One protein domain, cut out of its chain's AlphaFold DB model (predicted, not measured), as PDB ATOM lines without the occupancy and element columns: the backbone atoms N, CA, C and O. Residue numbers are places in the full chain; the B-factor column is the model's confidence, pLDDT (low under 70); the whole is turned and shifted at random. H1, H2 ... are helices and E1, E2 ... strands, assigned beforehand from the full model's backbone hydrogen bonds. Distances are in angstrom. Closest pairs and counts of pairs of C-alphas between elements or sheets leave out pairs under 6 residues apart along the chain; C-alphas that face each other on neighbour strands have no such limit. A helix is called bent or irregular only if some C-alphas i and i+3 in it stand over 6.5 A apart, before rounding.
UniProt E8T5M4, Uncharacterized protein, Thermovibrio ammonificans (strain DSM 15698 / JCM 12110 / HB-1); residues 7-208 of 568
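Overview. This is residues 7 to 208 of the 568 residues of an uncharacterized protein of Thermovibrio ammonificans (strain DSM 15698 / JCM 12110 / HB-1) (UniProt E8T5M4). A twisted sheet of five parallel strands forms the middle of three layers, with H1 and H2 packed over one face and H3 over the other. The longest helix, H5, crosses the side of H1 and H2 away from the sheet, H4 makes a helical hairpin with it, and H6 is near the sheet's E1 edge. The printed part has 202 residues, with six named helices and five named strands in the order E1 H1 E2 H2 E3 H3 E4 E5 H4 H5 H6; the sheet's order is E1 E5 E4 E3 E2, and the class is mixed. It is compact, with a radius of gyration of the C-alphas of 16.1 A and spans of 52 by 40 by 30 A.

Arrangement. Start at E1, residues 7 to 10, an edge strand parallel to E5, residues 121 to 125; N 8 and O 122, 2.9 A apart, are within hydrogen-bond range. Next come E4, residues 107 to 112, with N 123 and O 109 at 2.8 A; E3, residues 74 to 80, with N 108 and O 76 at 2.8 A; and edge strand E2, residues 39 to 42, with N 75 and O 39 at 3.0 A. H1, residues 16 to 32, is on the sheet over E5, at a height of 8.6 A, and only just not over E4, on which 2 of its C-alphas fall. H2, residues 45 to 58, is on the same face over E3 and E2, at 7.6 A; it is irregular, C-alphas 46 and 49 being 7.2 A apart. H3, residues 88 to 101, is on the opposite face over E4 and E3, at 9.9 A, its local plane only just fitted, to 6 C-alphas. The strand-helix-strand units, parallel neighbours with a helix between, are E2, H2, E3, with a left-handed crossover, and E3, H3, E4, with a right-handed one. H5, residues 157 to 180, touches H2 with residues 160 to 171 alone, closest at C-alphas Ala 163 and Pro 49, 4.4 A, and H1 with residues 170 to 177 alone, closest at C-alphas Tyr 173 and Glu 17, 5.5 A. H4, residues 134 to 142, forms the hairpin with H5, at a steep tilt of 41 degrees, opposite ways; the closest C-alphas are those of Phe 136 and Leu 162, 6.2 A. H6, residues 197 to 206, is on the sheet, C-alphas Ala 197 and Leu 8 being 6.7 A apart. Each O i to N i+4 pair is within hydrogen-bond range in H1, H5 and H6; H2 has 8 of 10, H3 9 of 10, H4 4 of 5.

Along the chain. Find C-alpha 7 at (38.228, 26.760, -32.760), where E1 begins. H1 is 24.2 A long, H2 19.9 A, E3 18.7 A and H3 20.7 A. From C-alpha 157 at (19.830, 52.311, -44.263), H5 runs 35.0 A; H6 ends at C-alpha 206, (35.070, 36.106, -18.055).

Size, cuts and confidence. The C-alphas farthest apart, Glu 149 and Glu 184, are 52.3 A apart. The printed part has no cut. Long links are H2 to E3, H4 to H5 and H5 to H6; in the last, residues 191 to 192 pair antiparallel with residues 9 to 10. Model pLDDT is under 70 at residues 184 and 195 to 196.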
ATOM      1  N   THR A   7      39.140  27.249 -31.718       89.56
ATOM      2  CA  THR A   7      38.228  26.760 -32.760       89.56
ATOM      3  C   THR A   7      37.075  25.999 -32.107       89.56
ATOM      4  O   THR A   7      37.327  25.082 -31.329       89.56
ATOM      5  N   LEU A   8      35.826  26.365 -32.409       89.81
ATOM      6  CA  LEU A   8      34.637  25.749 -31.800       89.81
ATOM      7  C   LEU A   8      34.126  24.550 -32.599       89.81
ATOM      8  O   LEU A   8      33.835  23.504 -32.020       89.81
ATOM      9  N   PHE A   9      34.039  24.683 -33.923       92.81
ATOM     10  CA  PHE A   9      33.493  23.648 -34.793       92.81
ATOM     11  C   PHE A   9      34.342  23.410 -36.045       92.81
ATOM     12  O   PHE A   9      35.048  24.292 -36.532       92.81
ATOM     13  N   GLU A  10      34.220  22.214 -36.608       92.94
ATOM     14  CA  GLU A  10      34.837  21.781 -37.860       92.94
ATOM     15  C   GLU A  10      33.788  21.138 -38.779       92.94
ATOM     16  O   GLU A  10      32.883  20.440 -38.315       92.94
ATOM     17  N   SER A  11      33.934  21.339 -40.092       90.69
ATOM     18  CA  SER A  11      33.189  20.593 -41.111       90.69
ATOM     19  C   SER A  11      34.072  20.274 -42.320       90.69
ATOM     20  O   SER A  11      34.914  21.078 -42.724       90.69
ATOM     21  N   GLY A  12      33.865  19.095 -42.918       81.19
ATOM     22  CA  GLY A  12      34.558  18.670 -44.141       81.19
ATOM     23  C   GLY A  12      34.006  19.310 -45.421       81.19
ATOM     24  O   GLY A  12      34.749  19.486 -46.385       81.19
ATOM     25  N   GLU A  13      32.727  19.695 -45.418       81.12
ATOM     26  CA  GLU A  13      32.053  20.378 -46.525       81.12
ATOM     27  C   GLU A  13      31.287  21.600 -46.006       81.12
ATOM     28  O   GLU A  13      30.676  21.570 -44.934       81.12
ATOM     29  N   PHE A  14      31.318  22.693 -46.769       84.12
ATOM     30  CA  PHE A  14      30.598  23.911 -46.420       84.12
ATOM     31  C   PHE A  14      29.224  23.951 -47.078       84.12
ATOM     32  O   PHE A  14      29.110  23.959 -48.304       84.12
ATOM     33  N   GLY A  15      28.199  24.067 -46.240       83.25
ATOM     34  CA  GLY A  15      26.856  24.500 -46.608       83.25
ATOM     35  C   GLY A  15      26.452  25.687 -45.740       83.25
ATOM     36  O   GLY A  15      26.904  25.812 -44.597       83.25
ATOM     37  N   ARG A  16      25.585  26.566 -46.255       84.88
ATOM     38  CA  ARG A  16      25.057  27.691 -45.460       84.88
ATOM     39  C   ARG A  16      24.286  27.188 -44.240       84.88
ATOM     40  O   ARG A  16      24.294  27.839 -43.203       84.88
ATOM     41  N   GLU A  17      23.684  26.010 -44.347       86.00
ATOM     42  CA  GLU A  17      23.010  25.309 -43.259       86.00
ATOM     43  C   GLU A  17      23.979  24.981 -42.115       86.00
ATOM     44  O   GLU A  17      23.625  25.168 -40.956       86.00
ATOM     45  N   VAL A  18      25.216  24.575 -42.432       89.31
ATOM     46  CA  VAL A  18      26.260  24.244 -41.442       89.31
ATOM     47  C   VAL A  18      26.694  25.485 -40.667       89.31
ATOM     48  O   VAL A  18      26.846  25.444 -39.451       89.31
ATOM     49  N   LEU A  19      26.848  26.613 -41.364       91.88
ATOM     50  CA  LEU A  19      27.151  27.892 -40.723       91.88
ATOM     51  C   LEU A  19      25.997  28.359 -39.823       91.88
ATOM     52  O   LEU A  19      26.234  28.837 -38.717       91.88
ATOM     53  N   VAL A  20      24.750  28.202 -40.275       92.31
ATOM     54  CA  VAL A  20      23.565  28.522 -39.466       92.31
ATOM     55  C   VAL A  20      23.480  27.625 -38.232       92.31
ATOM     56  O   VAL A  20      23.180  28.120 -37.150       92.31
ATOM     57  N   GLU A  21      23.784  26.334 -38.363       91.88
ATOM     58  CA  GLU A  21      23.861  25.418 -37.224       91.88
ATOM     59  C   GLU A  21      24.931  25.860 -36.219       91.88
ATOM     60  O   GLU A  21      24.626  25.993 -35.036       91.88
ATOM     61  N   ALA A  22      26.136  26.200 -36.685       93.75
ATOM     62  CA  ALA A  22      27.203  26.715 -35.829       93.75
ATOM     63  C   ALA A  22      26.797  28.009 -35.099       93.75
ATOM     64  O   ALA A  22      27.081  28.167 -33.913       93.75
ATOM     65  N   LEU A  23      26.093  28.925 -35.776       94.88
ATOM     66  CA  LEU A  23      25.574  30.156 -35.172       94.88
ATOM     67  C   LEU A  23      24.507  29.890 -34.097       94.88
ATOM     68  O   LEU A  23      24.475  30.602 -33.094       94.88
ATOM     69  N   GLU A  24      23.636  28.893 -34.279       93.25
ATOM     70  CA  GLU A  24      22.637  28.511 -33.267       93.25
ATOM     71  C   GLU A  24      23.286  27.882 -32.029       93.25
ATOM     72  O   GLU A  24      22.919  28.235 -30.904       93.25
ATOM     73  N   GLU A  25      24.262  26.992 -32.221       91.06
ATOM     74  CA  GLU A  25      25.029  26.407 -31.116       91.06
ATOM     75  C   GLU A  25      25.799  27.501 -30.365       91.06
ATOM     76  O   GLU A  25      25.729  27.596 -29.141       91.06
ATOM     77  N   PHE A  26      26.431  28.428 -31.091       92.19
ATOM     78  CA  PHE A  26      27.111  29.582 -30.503       92.19
ATOM     79  C   PHE A  26      26.172  30.489 -29.696       92.19
ATOM     80  O   PHE A  26      26.487  30.880 -28.571       92.19
ATOM     81  N   ALA A  27      24.990  30.804 -30.233       92.12
ATOM     82  CA  ALA A  27      23.983  31.588 -29.519       92.12
ATOM     83  C   ALA A  27      23.495  30.875 -28.248       92.12
ATOM     84  O   ALA A  27      23.230  31.523 -27.232       92.12
ATOM     85  N   SER A  28      23.377  29.546 -28.300       90.19
ATOM     86  CA  SER A  28      22.979  28.716 -27.161       90.19
ATOM     87  C   SER A  28      24.068  28.684 -26.089       90.19
ATOM     88  O   SER A  28      23.751  28.869 -24.913       90.19
ATOM     89  N   LEU A  29      25.340  28.571 -26.486       87.69
ATOM     90  CA  LEU A  29      26.502  28.661 -25.597       87.69
ATOM     91  C   LEU A  29      26.561  30.010 -24.868       87.69
ATOM     92  O   LEU A  29      26.681  30.039 -23.642       87.69
ATOM     93  N   LEU A  30      26.394  31.124 -25.591       87.62
ATOM     94  CA  LEU A  30      26.367  32.466 -24.996       87.62
ATOM     95  C   LEU A  30      25.280  32.602 -23.917       87.62
ATOM     96  O   LEU A  30      25.530  33.159 -22.848       87.62
ATOM     97  N   LYS A  31      24.082  32.054 -24.167       86.31
ATOM     98  CA  LYS A  31      22.979  32.064 -23.194       86.31
ATOM     99  C   LYS A  31      23.223  31.127 -22.014       86.31
ATOM    100  O   LYS A  31      22.936  31.499 -20.876       86.31
ATOM    101  N   GLY A  32      23.717  29.919 -22.280       83.62
ATOM    102  CA  GLY A  32      23.936  28.881 -21.273       83.62
ATOM    103  C   GLY A  32      24.986  29.280 -20.241       83.62
ATOM    104  O   GLY A  32      24.780  29.087 -19.043       83.62
ATOM    105  N   LEU A  33      26.066  29.922 -20.694       80.38
ATOM    106  CA  LEU A  33      27.183  30.336 -19.843       80.38
ATOM    107  C   LEU A  33      26.922  31.623 -19.045       80.38
ATOM    108  O   LEU A  33      27.742  31.985 -18.203       80.38
ATOM    109  N   LYS A  34      25.786  32.302 -19.278       75.56
ATOM    110  CA  LYS A  34      25.389  33.560 -18.612       75.56
ATOM    111  C   LYS A  34      26.482  34.639 -18.628       75.56
ATOM    112  O   LYS A  34      26.590  35.427 -17.690       75.56
ATOM    113  N   VAL A  35      27.287  34.671 -19.688       74.69
ATOM    114  CA  VAL A  35      28.320  35.692 -19.878       74.69
ATOM    115  C   VAL A  35      27.640  37.016 -20.210       74.69
ATOM    116  O   VAL A  35      26.817  37.085 -21.124       74.69
ATOM    117  N   ASN A  36      28.007  38.085 -19.504       81.38
ATOM    118  CA  ASN A  36      27.520  39.424 -19.830       81.38
ATOM    119  C   ASN A  36      28.235  39.941 -21.084       81.38
ATOM    120  O   ASN A  36      29.440  40.190 -21.042       81.38
ATOM    121  N   VAL A  37      27.492  40.090 -22.182       88.75
ATOM    122  CA  VAL A  37      27.926  40.757 -23.416       88.75
ATOM    123  C   VAL A  37      26.964  41.908 -23.691       88.75
ATOM    124  O   VAL A  37      25.761  41.696 -23.837       88.75
ATOM    125  N   ASP A  38      27.492  43.127 -23.772       90.75
ATOM    126  CA  ASP A  38      26.694  44.356 -23.850       90.75
ATOM    127  C   ASP A  38      26.192  44.670 -25.263       90.75
ATOM    128  O   ASP A  38      25.198  45.395 -25.433       90.75
ATOM    129  N   ALA A  39      26.913  44.175 -26.273       93.94
ATOM    130  CA  ALA A  39      26.595  44.368 -27.678       93.94
ATOM    131  C   ALA A  39      27.311  43.381 -28.605       93.94
ATOM    132  O   ALA A  39      28.388  42.862 -28.297       93.94
ATOM    133  N   LEU A  40      26.727  43.203 -29.786       94.31
ATOM    134  CA  LEU A  40      27.406  42.682 -30.965       94.31
ATOM    135  C   LEU A  40      27.881  43.864 -31.813       94.31
ATOM    136  O   LEU A  40      27.108  44.794 -32.060       94.31
ATOM    137  N   TYR A  41      29.122  43.808 -32.283       93.81
ATOM    138  CA  TYR A  41      29.670  44.798 -33.199       93.81
ATOM    139  C   TYR A  41      30.202  44.102 -34.465       93.81
ATOM    140  O   TYR A  41      31.085  43.242 -34.371       93.81
ATOM    141  N   PRO A  42      29.658  44.424 -35.652       94.12
ATOM    142  CA  PRO A  42      30.167  43.907 -36.912       94.12
ATOM    143  C   PRO A  42      31.510  44.571 -37.249       94.12
ATOM    144  O   PRO A  42      31.585  45.776 -37.463       94.12
ATOM    145  N   ALA A  43      32.582  43.781 -37.279       93.31
ATOM    146  CA  ALA A  43      33.944  44.251 -37.521       93.31
ATOM    147  C   ALA A  43      34.216  44.601 -38.989       93.31
ATOM    148  O   ALA A  43      35.053  45.456 -39.257       93.31
ATOM    149  N   ASP A  44      33.502  43.947 -39.905       94.12
ATOM    150  CA  ASP A  44      33.524  44.166 -41.350       94.12
ATOM    151  C   ASP A  44      32.080  44.205 -41.893       94.12
ATOM    152  O   ASP A  44      31.182  43.604 -41.297       94.12
ATOM    153  N   PRO A  45      31.803  44.885 -43.021       93.62
ATOM    154  CA  PRO A  45      30.438  45.015 -43.538       93.62
ATOM    155  C   PRO A  45      29.824  43.674 -43.965       93.62
ATOM    156  O   PRO A  45      28.599  43.528 -43.970       93.62
ATOM    157  N   PHE A  46      30.640  42.670 -44.298       95.50
ATOM    158  CA  PHE A  46      30.150  41.377 -44.773       95.50
ATOM    159  C   PHE A  46      29.588  40.510 -43.644       95.50
ATOM    160  O   PHE A  46      28.757  39.640 -43.894       95.50
ATOM    161  N   VAL A  47      29.987  40.750 -42.392       95.88
ATOM    162  CA  VAL A  47      29.465  40.003 -41.239       95.88
ATOM    163  C   VAL A  47      28.061  40.452 -40.826       95.88
ATOM    164  O   VAL A  47      27.373  39.744 -40.090       95.88
ATOM    165  N   LEU A  48      27.607  41.612 -41.310       95.50
ATOM    166  CA  LEU A  48      26.384  42.266 -40.851       95.50
ATOM    167  C   LEU A  48      25.128  41.368 -40.901       95.50
ATOM    168  O   LEU A  48      24.403  41.353 -39.906       95.50
ATOM    169  N   PRO A  49      24.860  40.568 -41.955       96.19
ATOM    170  CA  PRO A  49      23.711  39.657 -41.970       96.19
ATOM    171  C   PRO A  49      23.744  38.624 -40.839       96.19
ATOM    172  O   PRO A  49      22.720  38.321 -40.229       96.19
ATOM    173  N   PHE A  50      24.933  38.104 -40.537       96.31
ATOM    174  CA  PHE A  50      25.137  37.128 -39.472       96.31
ATOM    175  C   PHE A  50      25.065  37.784 -38.093       96.31
ATOM    176  O   PHE A  50      24.540  37.183 -37.163       96.31
ATOM    177  N   ALA A  51      25.533  39.027 -37.966       95.75
ATOM    178  CA  ALA A  51      25.411  39.816 -36.748       95.75
ATOM    179  C   ALA A  51      23.936  40.143 -36.436       95.75
ATOM    180  O   ALA A  51      23.504  39.996 -35.294       95.75
ATOM    181  N   VAL A  52      23.136  40.499 -37.454       95.62
ATOM    182  CA  VAL A  52      21.672  40.677 -37.342       95.62
ATOM    183  C   VAL A  52      21.012  39.374 -36.907       95.62
ATOM    184  O   VAL A  52      20.267  39.357 -35.930       95.62
ATOM    185  N   TYR A  53      21.340  38.271 -37.581       95.75
ATOM    186  CA  TYR A  53      20.832  36.953 -37.222       95.75
ATOM    187  C   TYR A  53      21.173  36.586 -35.770       95.75
ATOM    188  O   TYR A  53      20.294  36.222 -34.992       95.75
ATOM    189  N   LEU A  54      22.440  36.724 -35.368       95.06
ATOM    190  CA  LEU A  54      22.899  36.383 -34.025       95.06
ATOM    191  C   LEU A  54      22.282  37.293 -32.958       95.06
ATOM    192  O   LEU A  54      21.952  36.801 -31.881       95.06
ATOM    193  N   SER A  55      22.073  38.580 -33.244       94.44
ATOM    194  CA  SER A  55      21.367  39.518 -32.360       94.44
ATOM    195  C   SER A  55      19.957  39.019 -32.045       94.44
ATOM    196  O   SER A  55      19.585  38.888 -30.877       94.44
ATOM    197  N   ASP A  56      19.199  38.632 -33.075       92.44
ATOM    198  CA  ASP A  56      17.839  38.105 -32.914       92.44
ATOM    199  C   ASP A  56      17.815  36.793 -32.110       92.44
ATOM    200  O   ASP A  56      16.881  36.525 -31.348       92.44
ATOM    201  N   ARG A  57      18.849  35.953 -32.254       92.62
ATOM    202  CA  ARG A  57      18.935  34.655 -31.566       92.62
ATOM    203  C   ARG A  57      19.444  34.753 -30.138       92.62
ATOM    204  O   ARG A  57      18.909  34.060 -29.274       92.62
ATOM    205  N   SER A  58      20.440  35.592 -29.880       89.88
ATOM    206  CA  SER A  58      21.090  35.753 -28.573       89.88
ATOM    207  C   SER A  58      20.386  36.761 -27.663       89.88
ATOM    208  O   SER A  58      20.560  36.685 -26.451       89.88
ATOM    209  N   SER A  59      19.552  37.648 -28.223       89.19
ATOM    210  CA  SER A  59      18.983  38.818 -27.534       89.19
ATOM    211  C   SER A  59      20.035  39.853 -27.101       89.19
ATOM    212  O   SER A  59      19.752  40.699 -26.256       89.19
ATOM    213  N   ILE A  60      21.230  39.808 -27.701       92.50
ATOM    214  CA  ILE A  60      22.283  40.813 -27.537       92.50
ATOM    215  C   ILE A  60      22.114  41.858 -28.651       92.50
ATOM    216  O   ILE A  60      22.100  41.482 -29.821       92.50
ATOM    217  N   PRO A  61      21.991  43.157 -28.335       92.00
ATOM    218  CA  PRO A  61      21.739  44.179 -29.345       92.00
ATOM    219  C   PRO A  61      22.962  44.440 -30.234       92.00
ATOM    220  O   PRO A  61      24.099  44.453 -29.762       92.00
ATOM    221  N   LEU A  62      22.720  44.762 -31.507       90.50
ATOM    222  CA  LEU A  62      23.719  45.414 -32.358       90.50
ATOM    223  C   LEU A  62      23.873  46.879 -31.942       90.50
ATOM    224  O   LEU A  62      22.885  47.617 -31.919       90.50
ATOM    225  N   LYS A  63      25.099  47.308 -31.641       86.12
ATOM    226  CA  LYS A  63      25.409  48.712 -31.328       86.12
ATOM    227  C   LYS A  63      26.624  49.180 -32.118       86.12
ATOM    228  O   LYS A  63      27.545  48.402 -32.343       86.12
ATOM    229  N   SER A  64      26.624  50.454 -32.497       80.00
ATOM    230  CA  SER A  64      27.834  51.146 -32.948       80.00
ATOM    231  C   SER A  64      28.615  51.699 -31.755       80.00
ATOM    232  O   SER A  64      28.081  51.837 -30.651       80.00
ATOM    233  N   GLU A  65      29.873  52.057 -31.995       76.38
ATOM    234  CA  GLU A  65      30.839  52.561 -31.014       76.38
ATOM    235  C   GLU A  65      30.321  53.773 -30.239       76.38
ATOM    236  O   GLU A  65      30.590  53.905 -29.051       76.38
ATOM    237  N   LEU A  66      29.499  54.612 -30.875       76.62
ATOM    238  CA  LEU A  66      28.895  55.799 -30.259       76.62
ATOM    239  C   LEU A  66      27.974  55.495 -29.066       76.62
ATOM    240  O   LEU A  66      27.729  56.377 -28.246       76.62
ATOM    241  N   PHE A  67      27.425  54.282 -28.985       79.81
ATOM    242  CA  PHE A  67      26.493  53.873 -27.926       79.81
ATOM    243  C   PHE A  67      27.133  52.933 -26.901       79.81
ATOM    244  O   PHE A  67      26.433  52.379 -26.045       79.81
ATOM    245  N   LEU A  68      28.442  52.720 -27.010       85.44
ATOM    246  CA  LEU A  68      29.216  51.849 -26.143       85.44
ATOM    247  C   LEU A  68      30.011  52.684 -25.136       85.44
ATOM    248  O   LEU A  68      30.388  53.822 -25.398       85.44
ATOM    249  N   ARG A  69      30.230  52.113 -23.953       86.88
ATOM    250  CA  ARG A  69      31.124  52.669 -22.925       86.88
ATOM    251  C   ARG A  69      32.435  51.899 -22.941       86.88
ATOM    252  O   ARG A  69      32.413  50.726 -23.302       86.88
ATOM    253  N   GLU A  70      33.531  52.499 -22.497       84.56
ATOM    254  CA  GLU A  70      34.848  51.839 -22.467       84.56
ATOM    255  C   GLU A  70      34.831  50.510 -21.689       84.56
ATOM    256  O   GLU A  70      35.515  49.555 -22.058       84.56
ATOM    257  N   GLU A  71      33.996  50.392 -20.649       85.88
ATOM    258  CA  GLU A  71      33.877  49.158 -19.863       85.88
ATOM    259  C   GLU A  71      32.992  48.086 -20.520       85.88
ATOM    260  O   GLU A  71      32.894  46.975 -19.992       85.88
ATOM    261  N   SER A  72      32.343  48.406 -21.646       89.06
ATOM    262  CA  SER A  72      31.425  47.499 -22.343       89.06
ATOM    263  C   SER A  72      32.181  46.297 -22.905       89.06
ATOM    264  O   SER A  72      33.202  46.440 -23.580       89.06
ATOM    265  N   ARG A  73      31.652  45.095 -22.673       90.12
ATOM    266  CA  ARG A  73      32.146  43.857 -23.276       90.12
ATOM    267  C   ARG A  73      31.412  43.628 -24.594       90.12
ATOM    268  O   ARG A  73      30.244  43.238 -24.602       90.12
ATOM    269  N   VAL A  74      32.097  43.867 -25.709       92.88
ATOM    270  CA  VAL A  74      31.505  43.809 -27.050       92.88
ATOM    271  C   VAL A  74      32.045  42.604 -27.812       92.88
ATOM    272  O   VAL A  74      33.253  42.404 -27.881       92.88
ATOM    273  N   LEU A  75      31.160  41.795 -28.398       93.88
ATOM    274  CA  LEU A  75      31.574  40.732 -29.319       93.88
ATOM    275  C   LEU A  75      31.879  41.345 -30.688       93.88
ATOM    276  O   LEU A  75      30.963  41.743 -31.410       93.88
ATOM    277  N   LEU A  76      33.164  41.405 -31.031       94.94
ATOM    278  CA  LEU A  76      33.676  41.874 -32.314       94.94
ATOM    279  C   LEU A  76      33.595  40.729 -33.335       94.94
ATOM    280  O   LEU A  76      34.377  39.780 -33.278       94.94
ATOM    281  N   LEU A  77      32.625  40.791 -34.247       96.50
ATOM    282  CA  LEU A  77      32.325  39.712 -35.193       96.50
ATOM    283  C   LEU A  77      32.971  39.973 -36.553       96.50
ATOM    284  O   LEU A  77      32.733  41.021 -37.136       96.50
ATOM    285  N   PHE A  78      33.690  39.000 -37.098       96.75
ATOM    286  CA  PHE A  78      34.251  39.028 -38.448       96.75
ATOM    287  C   PHE A  78      33.609  37.956 -39.319       96.75
ATOM    288  O   PHE A  78      33.338  36.858 -38.838       96.75
ATOM    289  N   SER A  79      33.405  38.246 -40.602       95.56
ATOM    290  CA  SER A  79      32.774  37.339 -41.559       95.56
ATOM    291  C   SER A  79      33.610  36.079 -41.787       95.56
ATOM    292  O   SER A  79      33.432  35.071 -41.106       95.56
ATOM    293  N   ALA A  80      34.524  36.103 -42.747       94.25
ATOM    294  CA  ALA A  80      35.381  34.968 -43.032       94.25
ATOM    295  C   ALA A  80      36.787  35.414 -43.409       94.25
ATOM    296  O   ALA A  80      36.987  36.502 -43.943       94.25
ATOM    297  N   VAL A  81      37.773  34.562 -43.139       91.88
ATOM    298  CA  VAL A  81      39.177  34.868 -43.426       91.88
ATOM    299  C   VAL A  81      39.792  33.730 -44.240       91.88
ATOM    300  O   VAL A  81      39.806  32.598 -43.750       91.88
ATOM    301  N   PRO A  82      40.342  33.987 -45.444       91.50
ATOM    302  CA  PRO A  82      40.296  35.247 -46.199       91.50
ATOM    303  C   PRO A  82      38.975  35.431 -46.975       91.50
ATOM    304  O   PRO A  82      38.528  34.494 -47.637       91.50
ATOM    305  N   PHE A  83      38.381  36.632 -46.981       91.94
ATOM    306  CA  PHE A  83      37.166  36.925 -47.766       91.94
ATOM    307  C   PHE A  83      37.027  38.410 -48.130       91.94
ATOM    308  O   PHE A  83      37.073  39.250 -47.247       91.94
ATOM    309  N   GLU A  84      36.846  38.742 -49.416       86.75
ATOM    310  CA  GLU A  84      36.528  40.110 -49.898       86.75
ATOM    311  C   GLU A  84      37.394  41.244 -49.288       86.75
ATOM    312  O   GLU A  84      36.924  42.346 -49.029       86.75
ATOM    313  N   GLY A  85      38.686  40.981 -49.050       84.44
ATOM    314  CA  GLY A  85      39.625  41.938 -48.441       84.44
ATOM    315  C   GLY A  85      39.806  41.803 -46.924       84.44
ATOM    316  O   GLY A  85      40.771  42.346 -46.393       84.44
ATOM    317  N   VAL A  86      38.961  41.024 -46.241       92.56
ATOM    318  CA  VAL A  86      39.152  40.596 -44.849       92.56
ATOM    319  C   VAL A  86      40.248  39.529 -44.814       92.56
ATOM    320  O   VAL A  86      40.055  38.383 -45.225       92.56
ATOM    321  N   THR A  87      41.428  39.919 -44.353       92.88
ATOM    322  CA  THR A  87      42.629  39.082 -44.234       92.88
ATOM    323  C   THR A  87      43.025  38.902 -42.766       92.88
ATOM    324  O   THR A  87      42.447  39.513 -41.868       92.88
ATOM    325  N   ALA A  88      44.051  38.087 -42.503       91.31
ATOM    326  CA  ALA A  88      44.638  38.000 -41.166       91.31
ATOM    327  C   ALA A  88      45.249  39.343 -40.711       91.31
ATOM    328  O   ALA A  88      45.128  39.693 -39.539       91.31
ATOM    329  N   GLY A  89      45.850  40.110 -41.634       91.69
ATOM    330  CA  GLY A  89      46.374  41.451 -41.359       91.69
ATOM    331  C   GLY A  89      45.271  42.451 -41.008       91.69
ATOM    332  O   GLY A  89      45.378  43.151 -40.006       91.69
ATOM    333  N   TYR A  90      44.170  42.449 -41.769       93.94
ATOM    334  CA  TYR A  90      42.981  43.257 -41.473       93.94
ATOM    335  C   TYR A  90      42.435  42.962 -40.076       93.94
ATOM    336  O   TYR A  90      42.180  43.873 -39.289       93.94
ATOM    337  N   LEU A  91      42.275  41.673 -39.766       93.69
ATOM    338  CA  LEU A  91      41.758  41.219 -38.485       93.69
ATOM    339  C   LEU A  91      42.658  41.675 -37.330       93.69
ATOM    340  O   LEU A  91      42.152  42.229 -36.359       93.69
ATOM    341  N   ALA A  92      43.975  41.495 -37.453       92.75
ATOM    342  CA  ALA A  92      44.929  41.931 -36.439       92.75
ATOM    343  C   ALA A  92      44.846  43.446 -36.183       92.75
ATOM    344  O   ALA A  92      44.670  43.857 -35.035       92.75
ATOM    345  N   GLU A  93      44.894  44.267 -37.241       92.88
ATOM    346  CA  GLU A  93      44.818  45.730 -37.123       92.88
ATOM    347  C   GLU A  93      43.467  46.183 -36.523       92.88
ATOM    348  O   GLU A  93      43.449  47.024 -35.623       92.88
ATOM    349  N   LYS A  94      42.336  45.583 -36.937       93.62
ATOM    350  CA  LYS A  94      40.997  45.936 -36.424       93.62
ATOM    351  C   LYS A  94      40.808  45.529 -34.964       93.62
ATOM    352  O   LYS A  94      40.241  46.293 -34.190       93.62
ATOM    353  N   VAL A  95      41.267  44.340 -34.569       93.19
ATOM    354  CA  VAL A  95      41.204  43.887 -33.169       93.19
ATOM    355  C   VAL A  95      42.046  44.800 -32.280       93.19
ATOM    356  O   VAL A  95      41.588  45.189 -31.204       93.19
ATOM    357  N   GLN A  96      43.250  45.166 -32.729       91.25
ATOM    358  CA  GLN A  96      44.144  46.038 -31.977       91.25
ATOM    359  C   GLN A  96      43.545  47.439 -31.790       91.25
ATOM    360  O   GLN A  96      43.485  47.910 -30.655       91.25
ATOM    361  N   SER A  97      43.057  48.080 -32.860       89.75
ATOM    362  CA  SER A  97      42.464  49.422 -32.767       89.75
ATOM    363  C   SER A  97      41.167  49.426 -31.957       89.75
ATOM    364  O   SER A  97      40.976  50.275 -31.090       89.75
ATOM    365  N   PHE A  98      40.298  48.429 -32.146       90.88
ATOM    366  CA  PHE A  98      39.033  48.347 -31.416       90.88
ATOM    367  C   PHE A  98      39.242  48.157 -29.907       90.88
ATOM    368  O   PHE A  98      38.522  48.732 -29.092       90.88
ATOM    369  N   ARG A  99      40.259  47.383 -29.508       90.19
ATOM    370  CA  ARG A  99      40.568  47.137 -28.091       90.19
ATOM    371  C   ARG A  99      41.266  48.283 -27.383       90.19
ATOM    372  O   ARG A  99      41.286  48.275 -26.157       90.19
ATOM    373  N   GLN A 100      41.794  49.266 -28.106       88.88
ATOM    374  CA  GLN A 100      42.217  50.515 -27.471       88.88
ATOM    375  C   GLN A 100      41.017  51.233 -26.836       88.88
ATOM    376  O   GLN A 100      41.162  51.804 -25.761       88.88
ATOM    377  N   LEU A 101      39.834  51.138 -27.458       87.31
ATOM    378  CA  LEU A 101      38.587  51.730 -26.961       87.31
ATOM    379  C   LEU A 101      37.794  50.776 -26.057       87.31
ATOM    380  O   LEU A 101      37.214  51.202 -25.062       87.31
ATOM    381  N   PHE A 102      37.780  49.479 -26.382       90.62
ATOM    382  CA  PHE A 102      37.018  48.465 -25.648       90.62
ATOM    383  C   PHE A 102      37.903  47.255 -25.284       90.62
ATOM    384  O   PHE A 102      37.778  46.189 -25.902       90.62
ATOM    385  N   PRO A 103      38.793  47.365 -24.275       88.50
ATOM    386  CA  PRO A 103      39.859  46.385 -24.011       88.50
ATOM    387  C   PRO A 103      39.390  44.959 -23.711       88.50
ATOM    388  O   PRO A 103      40.133  44.001 -23.908       88.50
ATOM    389  N   ARG A 104      38.154  44.797 -23.228       88.81
ATOM    390  CA  ARG A 104      37.571  43.499 -22.848       88.81
ATOM    391  C   ARG A 104      36.805  42.820 -23.982       88.81
ATOM    392  O   ARG A 104      36.108  41.845 -23.725       88.81
ATOM    393  N   SER A 105      36.895  43.336 -25.205       91.75
ATOM    394  CA  SER A 105      36.065  42.898 -26.329       91.75
ATOM    395  C   SER A 105      36.654  41.685 -27.061       91.75
ATOM    396  O   SER A 105      37.677  41.821 -27.747       91.75
ATOM    397  N   PRO A 106      36.049  40.491 -26.935       92.69
ATOM    398  CA  PRO A 106      36.465  39.293 -27.663       92.69
ATOM    399  C   PRO A 106      36.210  39.394 -29.174       92.69
ATOM    400  O   PRO A 106      35.195  39.943 -29.604       92.69
ATOM    401  N   SER A 107      37.096  38.804 -29.975       95.00
ATOM    402  CA  SER A 107      36.966  38.686 -31.429       95.00
ATOM    403  C   SER A 107      36.514  37.291 -31.859       95.00
ATOM    404  O   SER A 107      37.039  36.273 -31.408       95.00
ATOM    405  N   VAL A 108      35.533  37.237 -32.760       95.62
ATOM    406  CA  VAL A 108      34.960  35.993 -33.286       95.62
ATOM    407  C   VAL A 108      34.987  36.035 -34.804       95.62
ATOM    408  O   VAL A 108      34.378  36.911 -35.406       95.62
ATOM    409  N   VAL A 109      35.644  35.065 -35.432       96.81
ATOM    410  CA  VAL A 109      35.603  34.865 -36.887       96.81
ATOM    411  C   VAL A 109      34.609  33.763 -37.200       96.81
ATOM    412  O   VAL A 109      34.711  32.677 -36.629       96.81
ATOM    413  N   LEU A 110      33.657  34.001 -38.106       96.19
ATOM    414  CA  LEU A 110      32.635  32.990 -38.379       96.19
ATOM    415  C   LEU A 110      33.208  31.780 -39.118       96.19
ATOM    416  O   LEU A 110      32.901  30.649 -38.748       96.19
ATOM    417  N   VAL A 111      34.020  31.991 -40.161       95.50
ATOM    418  CA  VAL A 111      34.546  30.877 -40.968       95.50
ATOM    419  C   VAL A 111      35.978  31.105 -41.449       95.50
ATOM    420  O   VAL A 111      36.331  32.182 -41.926       95.50
ATOM    421  N   SER A 112      36.803  30.061 -41.398       94.50
ATOM    422  CA  SER A 112      38.129  30.043 -42.019       94.50
ATOM    423  C   SER A 112      38.553  28.617 -42.382       94.50
ATOM    424  O   SER A 112      38.190  27.680 -41.674       94.50
ATOM    425  N   PRO A 113      39.323  28.394 -43.464       92.00
ATOM    426  CA  PRO A 113      39.866  27.072 -43.762       92.00
ATOM    427  C   PRO A 113      41.033  26.669 -42.846       92.00
ATOM    428  O   PRO A 113      41.431  25.506 -42.879       92.00
ATOM    429  N   ALA A 114      41.601  27.603 -42.078       90.62
ATOM    430  CA  ALA A 114      42.754  27.390 -41.208       90.62
ATOM    431  C   ALA A 114      42.503  27.992 -39.818       90.62
ATOM    432  O   ALA A 114      41.605  28.814 -39.651       90.62
ATOM    433  N   ASP A 115      43.298  27.584 -38.829       88.00
ATOM    434  CA  ASP A 115      43.262  28.208 -37.505       88.00
ATOM    435  C   ASP A 115      43.796  29.651 -37.589       88.00
ATOM    436  O   ASP A 115      44.699  29.952 -38.376       88.00
ATOM    437  N   LEU A 116      43.223  30.551 -36.786       88.25
ATOM    438  CA  LEU A 116      43.504  31.987 -36.835       88.25
ATOM    439  C   LEU A 116      44.067  32.472 -35.500       88.25
ATOM    440  O   LEU A 116      43.300  32.915 -34.646       88.25
ATOM    441  N   PRO A 117      45.397  32.446 -35.303       86.25
ATOM    442  CA  PRO A 117      46.010  32.869 -34.047       86.25
ATOM    443  C   PRO A 117      45.801  34.355 -33.739       86.25
ATOM    444  O   PRO A 117      46.154  34.782 -32.654       86.25
ATOM    445  N   GLN A 118      45.245  35.145 -34.663       87.69
ATOM    446  CA  GLN A 118      44.933  36.560 -34.475       87.69
ATOM    447  C   GLN A 118      43.527  36.811 -33.881       87.69
ATOM    448  O   GLN A 118      43.207  37.947 -33.534       87.69
ATOM    449  N   ALA A 119      42.676  35.782 -33.769       91.06
ATOM    450  CA  ALA A 119      41.315  35.884 -33.229       91.06
ATOM    451  C   ALA A 119      41.157  35.089 -31.926       91.06
ATOM    452  O   ALA A 119      41.785  34.041 -31.766       91.06
ATOM    453  N   ASP A 120      40.265  35.512 -31.022       91.75
ATOM    454  CA  ASP A 120      39.986  34.719 -29.815       91.75
ATOM    455  C   ASP A 120      39.253  33.429 -30.129       91.75
ATOM    456  O   ASP A 120      39.552  32.403 -29.508       91.75
ATOM    457  N   PHE A 121      38.313  33.516 -31.072       92.56
ATOM    458  CA  PHE A 121      37.427  32.435 -31.464       92.56
ATOM    459  C   PHE A 121      37.345  32.307 -32.982       92.56
ATOM    460  O   PHE A 121      37.067  33.278 -33.691       92.56
ATOM    461  N   LEU A 122      37.499  31.079 -33.467       94.19
ATOM    462  CA  LEU A 122      37.070  30.667 -34.795       94.19
ATOM    463  C   LEU A 122      35.819  29.803 -34.634       94.19
ATOM    464  O   LEU A 122      35.872  28.723 -34.049       94.19
ATOM    465  N   LEU A 123      34.682  30.268 -35.148       94.69
ATOM    466  CA  LEU A 123      33.426  29.539 -35.019       94.69
ATOM    467  C   LEU A 123      33.455  28.242 -35.836       94.69
ATOM    468  O   LEU A 123      33.258  27.172 -35.271       94.69
ATOM    469  N   LEU A 124      33.722  28.320 -37.143       94.56
ATOM    470  CA  LEU A 124      33.722  27.161 -38.035       94.56
ATOM    471  C   LEU A 124      35.009  27.072 -38.860       94.56
ATOM    472  O   LEU A 124      35.284  27.910 -39.721       94.56
ATOM    473  N   ARG A 125      35.753  25.982 -38.678       94.69
ATOM    474  CA  ARG A 125      36.852  25.615 -39.570       94.69
ATOM    475  C   ARG A 125      36.322  24.839 -40.773       94.69
ATOM    476  O   ARG A 125      35.957  23.670 -40.653       94.69
ATOM    477  N   SER A 126      36.261  25.497 -41.930       93.00
ATOM    478  CA  SER A 126      35.807  24.903 -43.193       93.00
ATOM    479  C   SER A 126      36.285  25.708 -44.402       93.00
ATOM    480  O   SER A 126      36.417  26.932 -44.351       93.00
ATOM    481  N   ARG A 127      36.477  25.037 -45.543       89.12
ATOM    482  CA  ARG A 127      36.601  25.718 -46.843       89.12
ATOM    483  C   ARG A 127      35.226  26.186 -47.281       89.12
ATOM    484  O   ARG A 127      34.333  25.358 -47.378       89.12
ATOM    485  N   PHE A 128      35.058  27.468 -47.570       86.00
ATOM    486  CA  PHE A 128      33.755  28.048 -47.881       86.00
ATOM    487  C   PHE A 128      33.700  28.619 -49.297       86.00
ATOM    488  O   PHE A 128      34.703  29.061 -49.856       86.00
ATOM    489  N   THR A 129      32.499  28.633 -49.867       80.88
ATOM    490  CA  THR A 129      32.173  29.327 -51.116       80.88
ATOM    491  C   THR A 129      30.772  29.919 -51.001       80.88
ATOM    492  O   THR A 129      29.902  29.367 -50.331       80.88
ATOM    493  N   GLY A 130      30.541  31.074 -51.632       79.44
ATOM    494  CA  GLY A 130      29.197  31.652 -51.734       79.44
ATOM    495  C   GLY A 130      28.528  31.979 -50.394       79.44
ATOM    496  O   GLY A 130      27.358  31.642 -50.207       79.44
ATOM    497  N   LEU A 131      29.234  32.652 -49.477       82.81
ATOM    498  CA  LEU A 131      28.701  33.056 -48.164       82.81
ATOM    499  C   LEU A 131      27.419  33.896 -48.270       82.81
ATOM    500  O   LEU A 131      26.445  33.626 -47.577       82.81
ATOM    501  N   LEU A 132      27.409  34.876 -49.174       89.62
ATOM    502  CA  LEU A 132      26.351  35.881 -49.314       89.62
ATOM    503  C   LEU A 132      25.969  36.056 -50.785       89.62
ATOM    504  O   LEU A 132      26.673  35.579 -51.681       89.62
ATOM    505  N   ARG A 133      24.823  36.684 -51.063       89.62
ATOM    506  CA  ARG A 133      24.420  36.974 -52.448       89.62
ATOM    507  C   ARG A 133      25.249  38.115 -53.038       89.62
ATOM    508  O   ARG A 133      25.619  39.056 -52.344       89.62
ATOM    509  N   LYS A 134      25.462  38.068 -54.358       88.69
ATOM    510  CA  LYS A 134      26.249  39.068 -55.100       88.69
ATOM    511  C   LYS A 134      25.752  40.503 -54.884       88.69
ATOM    512  O   LYS A 134      26.570  41.383 -54.671       88.69
ATOM    513  N   GLY A 135      24.432  40.718 -54.884       88.88
ATOM    514  CA  GLY A 135      23.852  42.051 -54.682       88.88
ATOM    515  C   GLY A 135      24.196  42.659 -53.319       88.88
ATOM    516  O   GLY A 135      24.524  43.837 -53.246       88.88
ATOM    517  N   PHE A 136      24.215  41.849 -52.253       93.44
ATOM    518  CA  PHE A 136      24.682  42.307 -50.944       93.44
ATOM    519  C   PHE A 136      26.185  42.606 -50.960       93.44
ATOM    520  O   PHE A 136      26.600  43.649 -50.466       93.44
ATOM    521  N   LEU A 137      26.997  41.722 -51.555       92.69
ATOM    522  CA  LEU A 137      28.455  41.893 -51.623       92.69
ATOM    523  C   LEU A 137      28.870  43.169 -52.365       92.69
ATOM    524  O   LEU A 137      29.790  43.849 -51.923       92.69
ATOM    525  N   GLU A 138      28.180  43.514 -53.453       90.25
ATOM    526  CA  GLU A 138      28.436  44.742 -54.215       90.25
ATOM    527  C   GLU A 138      28.213  46.000 -53.368       90.25
ATOM    528  O   GLU A 138      29.036  46.912 -53.401       90.25
ATOM    529  N   VAL A 139      27.136  46.039 -52.576       91.62
ATOM    530  CA  VAL A 139      26.848  47.183 -51.701       91.62
ATOM    531  C   VAL A 139      27.783  47.190 -50.494       91.62
ATOM    532  O   VAL A 139      28.397  48.214 -50.214       91.62
ATOM    533  N   ALA A 140      27.954  46.053 -49.814       92.31
ATOM    534  CA  ALA A 140      28.825  45.916 -48.646       92.31
ATOM    535  C   ALA A 140      30.287  46.268 -48.959       92.31
ATOM    536  O   ALA A 140      30.945  46.915 -48.149       92.31
ATOM    537  N   GLY A 141      30.777  45.912 -50.151       90.69
ATOM    538  CA  GLY A 141      32.128  46.246 -50.598       90.69
ATOM    539  C   GLY A 141      32.398  47.751 -50.689       90.69
ATOM    540  O   GLY A 141      33.532  48.167 -50.473       90.69
ATOM    541  N   ASN A 142      31.373  48.581 -50.926       88.69
ATOM    542  CA  ASN A 142      31.523  50.042 -50.913       88.69
ATOM    543  C   ASN A 142      31.759  50.596 -49.500       88.69
ATOM    544  O   ASN A 142      32.276  51.698 -49.359       88.69
ATOM    545  N   TYR A 143      31.397  49.846 -48.458       89.94
ATOM    546  CA  TYR A 143      31.566  50.230 -47.050       89.94
ATOM    547  C   TYR A 143      32.680  49.433 -46.363       89.94
ATOM    548  O   TYR A 143      32.788  49.429 -45.137       89.94
ATOM    549  N   PHE A 144      33.505  48.726 -47.141       92.31
ATOM    550  CA  PHE A 144      34.693  48.070 -46.620       92.31
ATOM    551  C   PHE A 144      35.836  49.082 -46.537       92.31
ATOM    552  O   PHE A 144      36.345  49.553 -47.554       92.31
ATOM    553  N   PHE A 145      36.270  49.377 -45.316       92.62
ATOM    554  CA  PHE A 145      37.400  50.257 -45.041       92.62
ATOM    555  C   PHE A 145      38.433  49.543 -44.191       92.62
ATOM    556  O   PHE A 145      38.098  48.661 -43.401       92.62
ATOM    557  N   TRP A 146      39.698  49.903 -44.390       93.94
ATOM    558  CA  TRP A 146      40.785  49.344 -43.607       93.94
ATOM    559  C   TRP A 146      40.822  50.007 -42.223       93.94
ATOM    560  O   TRP A 146      40.684  51.228 -42.163       93.94
ATOM    561  N   PRO A 147      41.015  49.247 -41.130       92.25
ATOM    562  CA  PRO A 147      41.012  49.794 -39.778       92.25
ATOM    563  C   PRO A 147      42.054  50.895 -39.590       92.25
ATOM    564  O   PRO A 147      43.214  50.746 -39.972       92.25
ATOM    565  N   VAL A 148      41.639  51.972 -38.930       90.69
ATOM    566  CA  VAL A 148      42.495  53.054 -38.430       90.69
ATOM    567  C   VAL A 148      42.042  53.459 -37.027       90.69
ATOM    568  O   VAL A 148      40.986  53.037 -36.551       90.69
ATOM    569  N   GLU A 149      42.835  54.269 -36.336       85.81
ATOM    570  CA  GLU A 149      42.385  54.903 -35.098       85.81
ATOM    571  C   GLU A 149      41.185  55.827 -35.376       85.81
ATOM    572  O   GLU A 149      41.162  56.539 -36.382       85.81
ATOM    573  N   GLY A 150      40.164  55.781 -34.514       82.38
ATOM    574  CA  GLY A 150      38.913  56.528 -34.700       82.38
ATOM    575  C   GLY A 150      37.955  55.955 -35.757       82.38
ATOM    576  O   GLY A 150      36.885  56.535 -35.969       82.38
ATOM    577  N   ASP A 151      38.312  54.834 -36.396       85.88
ATOM    578  CA  ASP A 151      37.471  54.106 -37.355       85.88
ATOM    579  C   ASP A 151      36.141  53.651 -36.737       85.88
ATOM    580  O   ASP A 151      36.041  53.390 -35.536       85.88
ATOM    581  N   PHE A 152      35.118  53.543 -37.581       83.31
ATOM    582  CA  PHE A 152      33.794  53.061 -37.223       83.31
ATOM    583  C   PHE A 152      33.082  52.433 -38.412       83.31
ATOM    584  O   PHE A 152      33.220  52.886 -39.545       83.31
ATOM    585  N   LEU A 153      32.248  51.423 -38.167       82.19
ATOM    586  CA  LEU A 153      31.466  50.855 -39.261       82.19
ATOM    587  C   LEU A 153      30.297  51.770 -39.655       82.19
ATOM    588  O   LEU A 153      29.392  52.047 -38.864       82.19
ATOM    589  N   GLU A 154      30.276  52.170 -40.926       81.38
ATOM    590  CA  GLU A 154      29.128  52.834 -41.540       81.38
ATOM    591  C   GLU A 154      28.002  51.830 -41.806       81.38
ATOM    592  O   GLU A 154      28.180  50.827 -42.498       81.38
ATOM    593  N   LEU A 155      26.816  52.121 -41.269       82.12
ATOM    594  CA  LEU A 155      25.620  51.292 -41.419       82.12
ATOM    595  C   LEU A 155      24.492  52.096 -42.075       82.12
ATOM    596  O   LEU A 155      23.494  52.412 -41.418       82.12
ATOM    597  N   PRO A 156      24.628  52.443 -43.366       84.62
ATOM    598  CA  PRO A 156      23.589  53.178 -44.067       84.62
ATOM    599  C   PRO A 156      22.297  52.347 -44.151       84.62
ATOM    600  O   PRO A 156      22.345  51.107 -44.177       84.62
ATOM    601  N   PRO A 157      21.122  52.999 -44.240       86.81
ATOM    602  CA  PRO A 157      19.830  52.311 -44.263       86.81
ATOM    603  C   PRO A 157      19.709  51.243 -45.358       86.81
ATOM    604  O   PRO A 157      19.091  50.202 -45.131       86.81
ATOM    605  N   GLU A 158      20.316  51.480 -46.524       90.12
ATOM    606  CA  GLU A 158      20.342  50.533 -47.641       90.12
ATOM    607  C   GLU A 158      21.074  49.235 -47.270       90.12
ATOM    608  O   GLU A 158      20.500  48.148 -47.382       90.12
ATOM    609  N   LEU A 159      22.305  49.343 -46.756       90.88
ATOM    610  CA  LEU A 159      23.105  48.187 -46.347       90.88
ATOM    611  C   LEU A 159      22.403  47.396 -45.237       90.88
ATOM    612  O   LEU A 159      22.339  46.167 -45.293       90.88
ATOM    613  N   LEU A 160      21.818  48.093 -44.259       90.88
ATOM    614  CA  LEU A 160      21.078  47.461 -43.168       90.88
ATOM    615  C   LEU A 160      19.818  46.736 -43.666       90.88
ATOM    616  O   LEU A 160      19.492  45.654 -43.172       90.88
ATOM    617  N   SER A 161      19.104  47.309 -44.640       93.62
ATOM    618  CA  SER A 161      17.938  46.671 -45.257       93.62
ATOM    619  C   SER A 161      18.329  45.373 -45.961       93.62
ATOM    620  O   SER A 161      17.731  44.329 -45.695       93.62
ATOM    621  N   LEU A 162      19.379  45.409 -46.788       95.44
ATOM    622  CA  LEU A 162      19.883  44.225 -47.487       95.44
ATOM    623  C   LEU A 162      20.405  43.165 -46.509       95.44
ATOM    624  O   LEU A 162      20.132  41.978 -46.677       95.44
ATOM    625  N   ALA A 163      21.084  43.572 -45.432       95.44
ATOM    626  CA  ALA A 163      21.541  42.641 -44.406       95.44
ATOM    627  C   ALA A 163      20.381  41.918 -43.707       95.44
ATOM    628  O   ALA A 163      20.466  40.719 -43.441       95.44
ATOM    629  N   ARG A 164      19.269  42.619 -43.446       95.56
ATOM    630  CA  ARG A 164      18.047  42.008 -42.898       95.56
ATOM    631  C   ARG A 164      17.403  41.029 -43.878       95.56
ATOM    632  O   ARG A 164      16.813  40.043 -43.444       95.56
ATOM    633  N   GLU A 165      17.485  41.278 -45.182       95.12
ATOM    634  CA  GLU A 165      17.021  40.326 -46.197       95.12
ATOM    635  C   GLU A 165      17.878  39.060 -46.230       95.12
ATOM    636  O   GLU A 165      17.328  37.958 -46.197       95.12
ATOM    637  N   GLU A 166      19.204  39.195 -46.201       94.94
ATOM    638  CA  GLU A 166      20.117  38.052 -46.083       94.94
ATOM    639  C   GLU A 166      19.868  37.274 -44.775       94.94
ATOM    640  O   GLU A 166      19.755  36.047 -44.795       94.94
ATOM    641  N   ALA A 167      19.660  37.959 -43.644       94.25
ATOM    642  CA  ALA A 167      19.328  37.318 -42.367       94.25
ATOM    643  C   ALA A 167      18.002  36.529 -42.415       94.25
ATOM    644  O   ALA A 167      17.894  35.442 -41.841       94.25
ATOM    645  N   LYS A 168      16.991  37.010 -43.158       93.62
ATOM    646  CA  LYS A 168      15.747  36.252 -43.396       93.62
ATOM    647  C   LYS A 168      15.999  34.945 -44.147       93.62
ATOM    648  O   LYS A 168      15.307  33.962 -43.884       93.62
ATOM    649  N   GLU A 169      16.967  34.907 -45.058       91.38
ATOM    650  CA  GLU A 169      17.361  33.665 -45.730       91.38
ATOM    651  C   GLU A 169      18.057  32.706 -44.762       91.38
ATOM    652  O   GLU A 169      17.732  31.521 -44.756       91.38
ATOM    653  N   LEU A 170      18.920  33.203 -43.867       92.25
ATOM    654  CA  LEU A 170      19.511  32.393 -42.788       92.25
ATOM    655  C   LEU A 170      18.428  31.735 -41.915       92.25
ATOM    656  O   LEU A 170      18.503  30.540 -41.625       92.25
ATOM    657  N   HIS A 171      17.346  32.454 -41.597       90.62
ATOM    658  CA  HIS A 171      16.190  31.861 -40.913       90.62
ATOM    659  C   HIS A 171      15.475  30.779 -41.734       90.62
ATOM    660  O   HIS A 171      14.932  29.836 -41.152       90.62
ATOM    661  N   ARG A 172      15.447  30.880 -43.067       89.56
ATOM    662  CA  ARG A 172      14.893  29.816 -43.920       89.56
ATOM    663  C   ARG A 172      15.778  28.575 -43.888       89.56
ATOM    664  O   ARG A 172      15.241  27.490 -43.680       89.56
ATOM    665  N   TYR A 173      17.097  28.732 -44.001       87.81
ATOM    666  CA  TYR A 173      18.046  27.621 -43.860       87.81
ATOM    667  C   TYR A 173      17.909  26.933 -42.500       87.81
ATOM    668  O   TYR A 173      17.855  25.707 -42.439       87.81
ATOM    669  N   ARG A 174      17.721  27.702 -41.420       89.25
ATOM    670  CA  ARG A 174      17.421  27.139 -40.098       89.25
ATOM    671  C   ARG A 174      16.164  26.268 -40.104       89.25
ATOM    672  O   ARG A 174      16.196  25.171 -39.565       89.25
ATOM    673  N   ARG A 175      15.053  26.726 -40.691       86.12
ATOM    674  CA  ARG A 175      13.804  25.933 -40.740       86.12
ATOM    675  C   ARG A 175      13.990  24.622 -41.499       86.12
ATOM    676  O   ARG A 175      13.420  23.603 -41.112       86.12
ATOM    677  N   VAL A 176      14.782  24.652 -42.570       83.69
ATOM    678  CA  VAL A 176      15.163  23.442 -43.309       83.69
ATOM    679  C   VAL A 176      15.971  22.518 -42.401       83.69
ATOM    680  O   VAL A 176      15.610  21.354 -42.262       83.69
ATOM    681  N   LEU A 177      16.983  23.041 -41.704       82.69
ATOM    682  CA  LEU A 177      17.801  22.283 -40.755       82.69
ATOM    683  C   LEU A 177      16.967  21.666 -39.617       82.69
ATOM    684  O   LEU A 177      17.107  20.485 -39.326       82.69
ATOM    685  N   GLU A 178      16.050  22.422 -39.011       84.19
ATOM    686  CA  GLU A 178      15.124  21.916 -37.986       84.19
ATOM    687  C   GLU A 178      14.201  20.817 -38.518       84.19
ATOM    688  O   GLU A 178      13.836  19.909 -37.777       84.19
ATOM    689  N   SER A 179      13.815  20.893 -39.794       84.75
ATOM    690  CA  SER A 179      13.019  19.849 -40.441       84.75
ATOM    691  C   SER A 179      13.858  18.594 -40.686       84.75
ATOM    692  O   SER A 179      13.382  17.493 -40.434       84.75
ATOM    693  N   LEU A 180      15.117  18.756 -41.109       82.06
ATOM    694  CA  LEU A 180      16.060  17.657 -41.328       82.06
ATOM    695  C   LEU A 180      16.439  16.946 -40.021       82.06
ATOM    696  O   LEU A 180      16.467  15.721 -39.986       82.06
ATOM    697  N   LYS A 181      16.622  17.686 -38.921       82.94
ATOM    698  CA  LYS A 181      16.912  17.130 -37.586       82.94
ATOM    699  C   LYS A 181      15.813  16.211 -37.034       82.94
ATOM    700  O   LYS A 181      16.062  15.493 -36.073       82.94
ATOM    701  N   ARG A 182      14.600  16.228 -37.605       84.12
ATOM    702  CA  ARG A 182      13.496  15.334 -37.204       84.12
ATOM    703  C   ARG A 182      13.605  13.927 -37.792       84.12
ATOM    704  O   ARG A 182      12.857  13.055 -37.365       84.12
ATOM    705  N   TYR A 183      14.477  13.711 -38.774       80.06
ATOM    706  CA  TYR A 183      14.699  12.396 -39.366       80.06
ATOM    707  C   TYR A 183      15.758  11.635 -38.558       80.06
ATOM    708  O   TYR A 183      16.828  12.179 -38.292       80.06
ATOM    709  N   GLU A 184      15.477  10.379 -38.193       68.56
ATOM    710  CA  GLU A 184      16.355   9.550 -37.341       68.56
ATOM    711  C   GLU A 184      17.760   9.331 -37.936       68.56
ATOM    712  O   GLU A 184      18.732   9.199 -37.196       68.56
ATOM    713  N   ASP A 185      17.888   9.375 -39.265       76.62
ATOM    714  CA  ASP A 185      19.159   9.184 -39.975       76.62
ATOM    715  C   ASP A 185      19.978  10.477 -40.161       76.62
ATOM    716  O   ASP A 185      21.065  10.446 -40.752       76.62
ATOM    717  N   PHE A 186      19.486  11.633 -39.699       74.06
ATOM    718  CA  PHE A 186      20.198  12.897 -39.878       74.06
ATOM    719  C   PHE A 186      21.466  12.941 -39.018       74.06
ATOM    720  O   PHE A 186      21.421  13.031 -37.792       74.06
ATOM    721  N   LYS A 187      22.624  12.943 -39.680       78.75
ATOM    722  CA  LYS A 187      23.918  13.210 -39.048       78.75
ATOM    723  C   LYS A 187      24.318  14.646 -39.338       78.75
ATOM    724  O   LYS A 187      24.535  14.989 -40.501       78.75
ATOM    725  N   SER A 188      24.432  15.464 -38.290       78.88
ATOM    726  CA  SER A 188      24.952  16.821 -38.453       78.88
ATOM    727  C   SER A 188      26.381  16.759 -39.021       78.88
ATOM    728  O   SER A 188      27.204  15.980 -38.527       78.88
ATOM    729  N   PRO A 189      26.688  17.549 -40.063       82.25
ATOM    730  CA  PRO A 189      28.046  17.679 -40.579       82.25
ATOM    731  C   PRO A 189      28.952  18.499 -39.645       82.25
ATOM    732  O   PRO A 189      30.172  18.459 -39.804       82.25
ATOM    733  N   LEU A 190      28.372  19.223 -38.679       88.12
ATOM    734  CA  LEU A 190      29.083  20.050 -37.714       88.12
ATOM    735  C   LEU A 190      29.691  19.179 -36.608       88.12
ATOM    736  O   LEU A 190      28.984  18.440 -35.923       88.12
ATOM    737  N   LYS A 191      31.004  19.281 -36.405       88.88
ATOM    738  CA  LYS A 191      31.717  18.554 -35.346       88.88
ATOM    739  C   LYS A 191      32.313  19.539 -34.340       88.88
ATOM    740  O   LYS A 191      33.071  20.407 -34.769       88.88
ATOM    741  N   PRO A 192      32.018  19.428 -33.033       86.31
ATOM    742  CA  PRO A 192      32.677  20.246 -32.022       86.31
ATOM    743  C   PRO A 192      34.161  19.880 -31.918       86.31
ATOM    744  O   PRO A 192      34.542  18.715 -32.067       86.31
ATOM    745  N   VAL A 193      35.002  20.880 -31.661       83.19
ATOM    746  CA  VAL A 193      36.452  20.722 -31.525       83.19
ATOM    747  C   VAL A 193      36.841  20.818 -30.048       83.19
ATOM    748  O   VAL A 193      36.637  21.841 -29.405       83.19
ATOM    749  N   GLY A 194      37.454  19.753 -29.521       70.56
ATOM    750  CA  GLY A 194      37.968  19.695 -28.146       70.56
ATOM    751  C   GLY A 194      36.940  19.257 -27.093       70.56
ATOM    752  O   GLY A 194      35.737  19.411 -27.271       70.56
ATOM    753  N   ALA A 195      37.432  18.682 -25.990       55.81
ATOM    754  CA  ALA A 195      36.597  18.150 -24.906       55.81
ATOM    755  C   ALA A 195      36.192  19.204 -23.845       55.81
ATOM    756  O   ALA A 195      35.249  18.959 -23.106       55.81
ATOM    757  N   ASP A 196      36.834  20.384 -23.826       68.75
ATOM    758  CA  ASP A 196      36.635  21.454 -22.823       68.75
ATOM    759  C   ASP A 196      36.417  22.846 -23.463       68.75
ATOM    760  O   ASP A 196      36.819  23.888 -22.925       68.75
ATOM    761  N   ALA A 197      35.806  22.882 -24.652       73.62
ATOM    762  CA  ALA A 197      35.587  24.124 -25.397       73.62
ATOM    763  C   ALA A 197      34.748  25.139 -24.600       73.62
ATOM    764  O   ALA A 197      35.068  26.324 -24.608       73.62
ATOM    765  N   GLU A 198      33.736  24.685 -23.852       78.12
ATOM    766  CA  GLU A 198      32.876  25.554 -23.036       78.12
ATOM    767  C   GLU A 198      33.632  26.243 -21.896       78.12
ATOM    768  O   GLU A 198      33.472  27.446 -21.689       78.12
ATOM    769  N   LEU A 199      34.490  25.506 -21.179       78.69
ATOM    770  CA  LEU A 199      35.298  26.065 -20.094       78.69
ATOM    771  C   LEU A 199      36.298  27.083 -20.645       78.69
ATOM    772  O   LEU A 199      36.397  28.189 -20.124       78.69
ATOM    773  N   THR A 200      36.988  26.741 -21.734       77.81
ATOM    774  CA  THR A 200      37.959  27.637 -22.384       77.81
ATOM    775  C   THR A 200      37.279  28.900 -22.917       77.81
ATOM    776  O   THR A 200      37.805  30.008 -22.792       77.81
ATOM    777  N   PHE A 201      36.081  28.746 -23.484       81.06
ATOM    778  CA  PHE A 201      35.247  29.845 -23.953       81.06
ATOM    779  C   PHE A 201      34.823  30.764 -22.801       81.06
ATOM    780  O   PHE A 201      35.005  31.980 -22.885       81.06
ATOM    781  N   TRP A 202      34.340  30.188 -21.698       83.31
ATOM    782  CA  TRP A 202      33.999  30.932 -20.488       83.31
ATOM    783  C   TRP A 202      35.213  31.653 -19.896       83.31
ATOM    784  O   TRP A 202      35.120  32.829 -19.563       83.31
ATOM    785  N   GLU A 203      36.376  31.003 -19.811       80.00
ATOM    786  CA  GLU A 203      37.593  31.616 -19.278       80.00
ATOM    787  C   GLU A 203      38.074  32.796 -20.123       80.00
ATOM    788  O   GLU A 203      38.415  33.841 -19.568       80.00
ATOM    789  N   LYS A 204      38.071  32.669 -21.453       82.75
ATOM    790  CA  LYS A 204      38.418  33.775 -22.356       82.75
ATOM    791  C   LYS A 204      37.487  34.972 -22.167       82.75
ATOM    792  O   LYS A 204      37.964  36.102 -22.092       82.75
ATOM    793  N   LEU A 205      36.183  34.728 -22.036       80.81
ATOM    794  CA  LEU A 205      35.184  35.786 -21.889       80.81
ATOM    795  C   LEU A 205      35.157  36.415 -20.492       80.81
ATOM    796  O   LEU A 205      35.122  37.641 -20.378       80.81
ATOM    797  N   GLU A 206      35.192  35.612 -19.428       80.88
ATOM    798  CA  GLU A 206      35.070  36.106 -18.055       80.88
ATOM    799  C   GLU A 206      36.397  36.552 -17.445       80.88
ATOM    800  O   GLU A 206      36.449  37.604 -16.807       80.88
ATOM    801  N   LYS A 207      37.491  35.813 -17.674       78.75
ATOM    802  CA  LYS A 207      38.820  36.182 -17.151       78.75
ATOM    803  C   LYS A 207      39.561  37.167 -18.060       78.75
ATOM    804  O   LYS A 207      40.616  37.656 -17.671       78.75
ATOM    805  N   GLY A 208      39.031  37.456 -19.253       75.25
ATOM    806  CA  GLY A 208      39.641  38.388 -20.204       75.25
ATOM    807  C   GLY A 208      40.977  37.897 -20.764       75.25
ATOM    808  O   GLY A 208      41.848  38.710 -21.064       75.25
TER     809      GLY A 208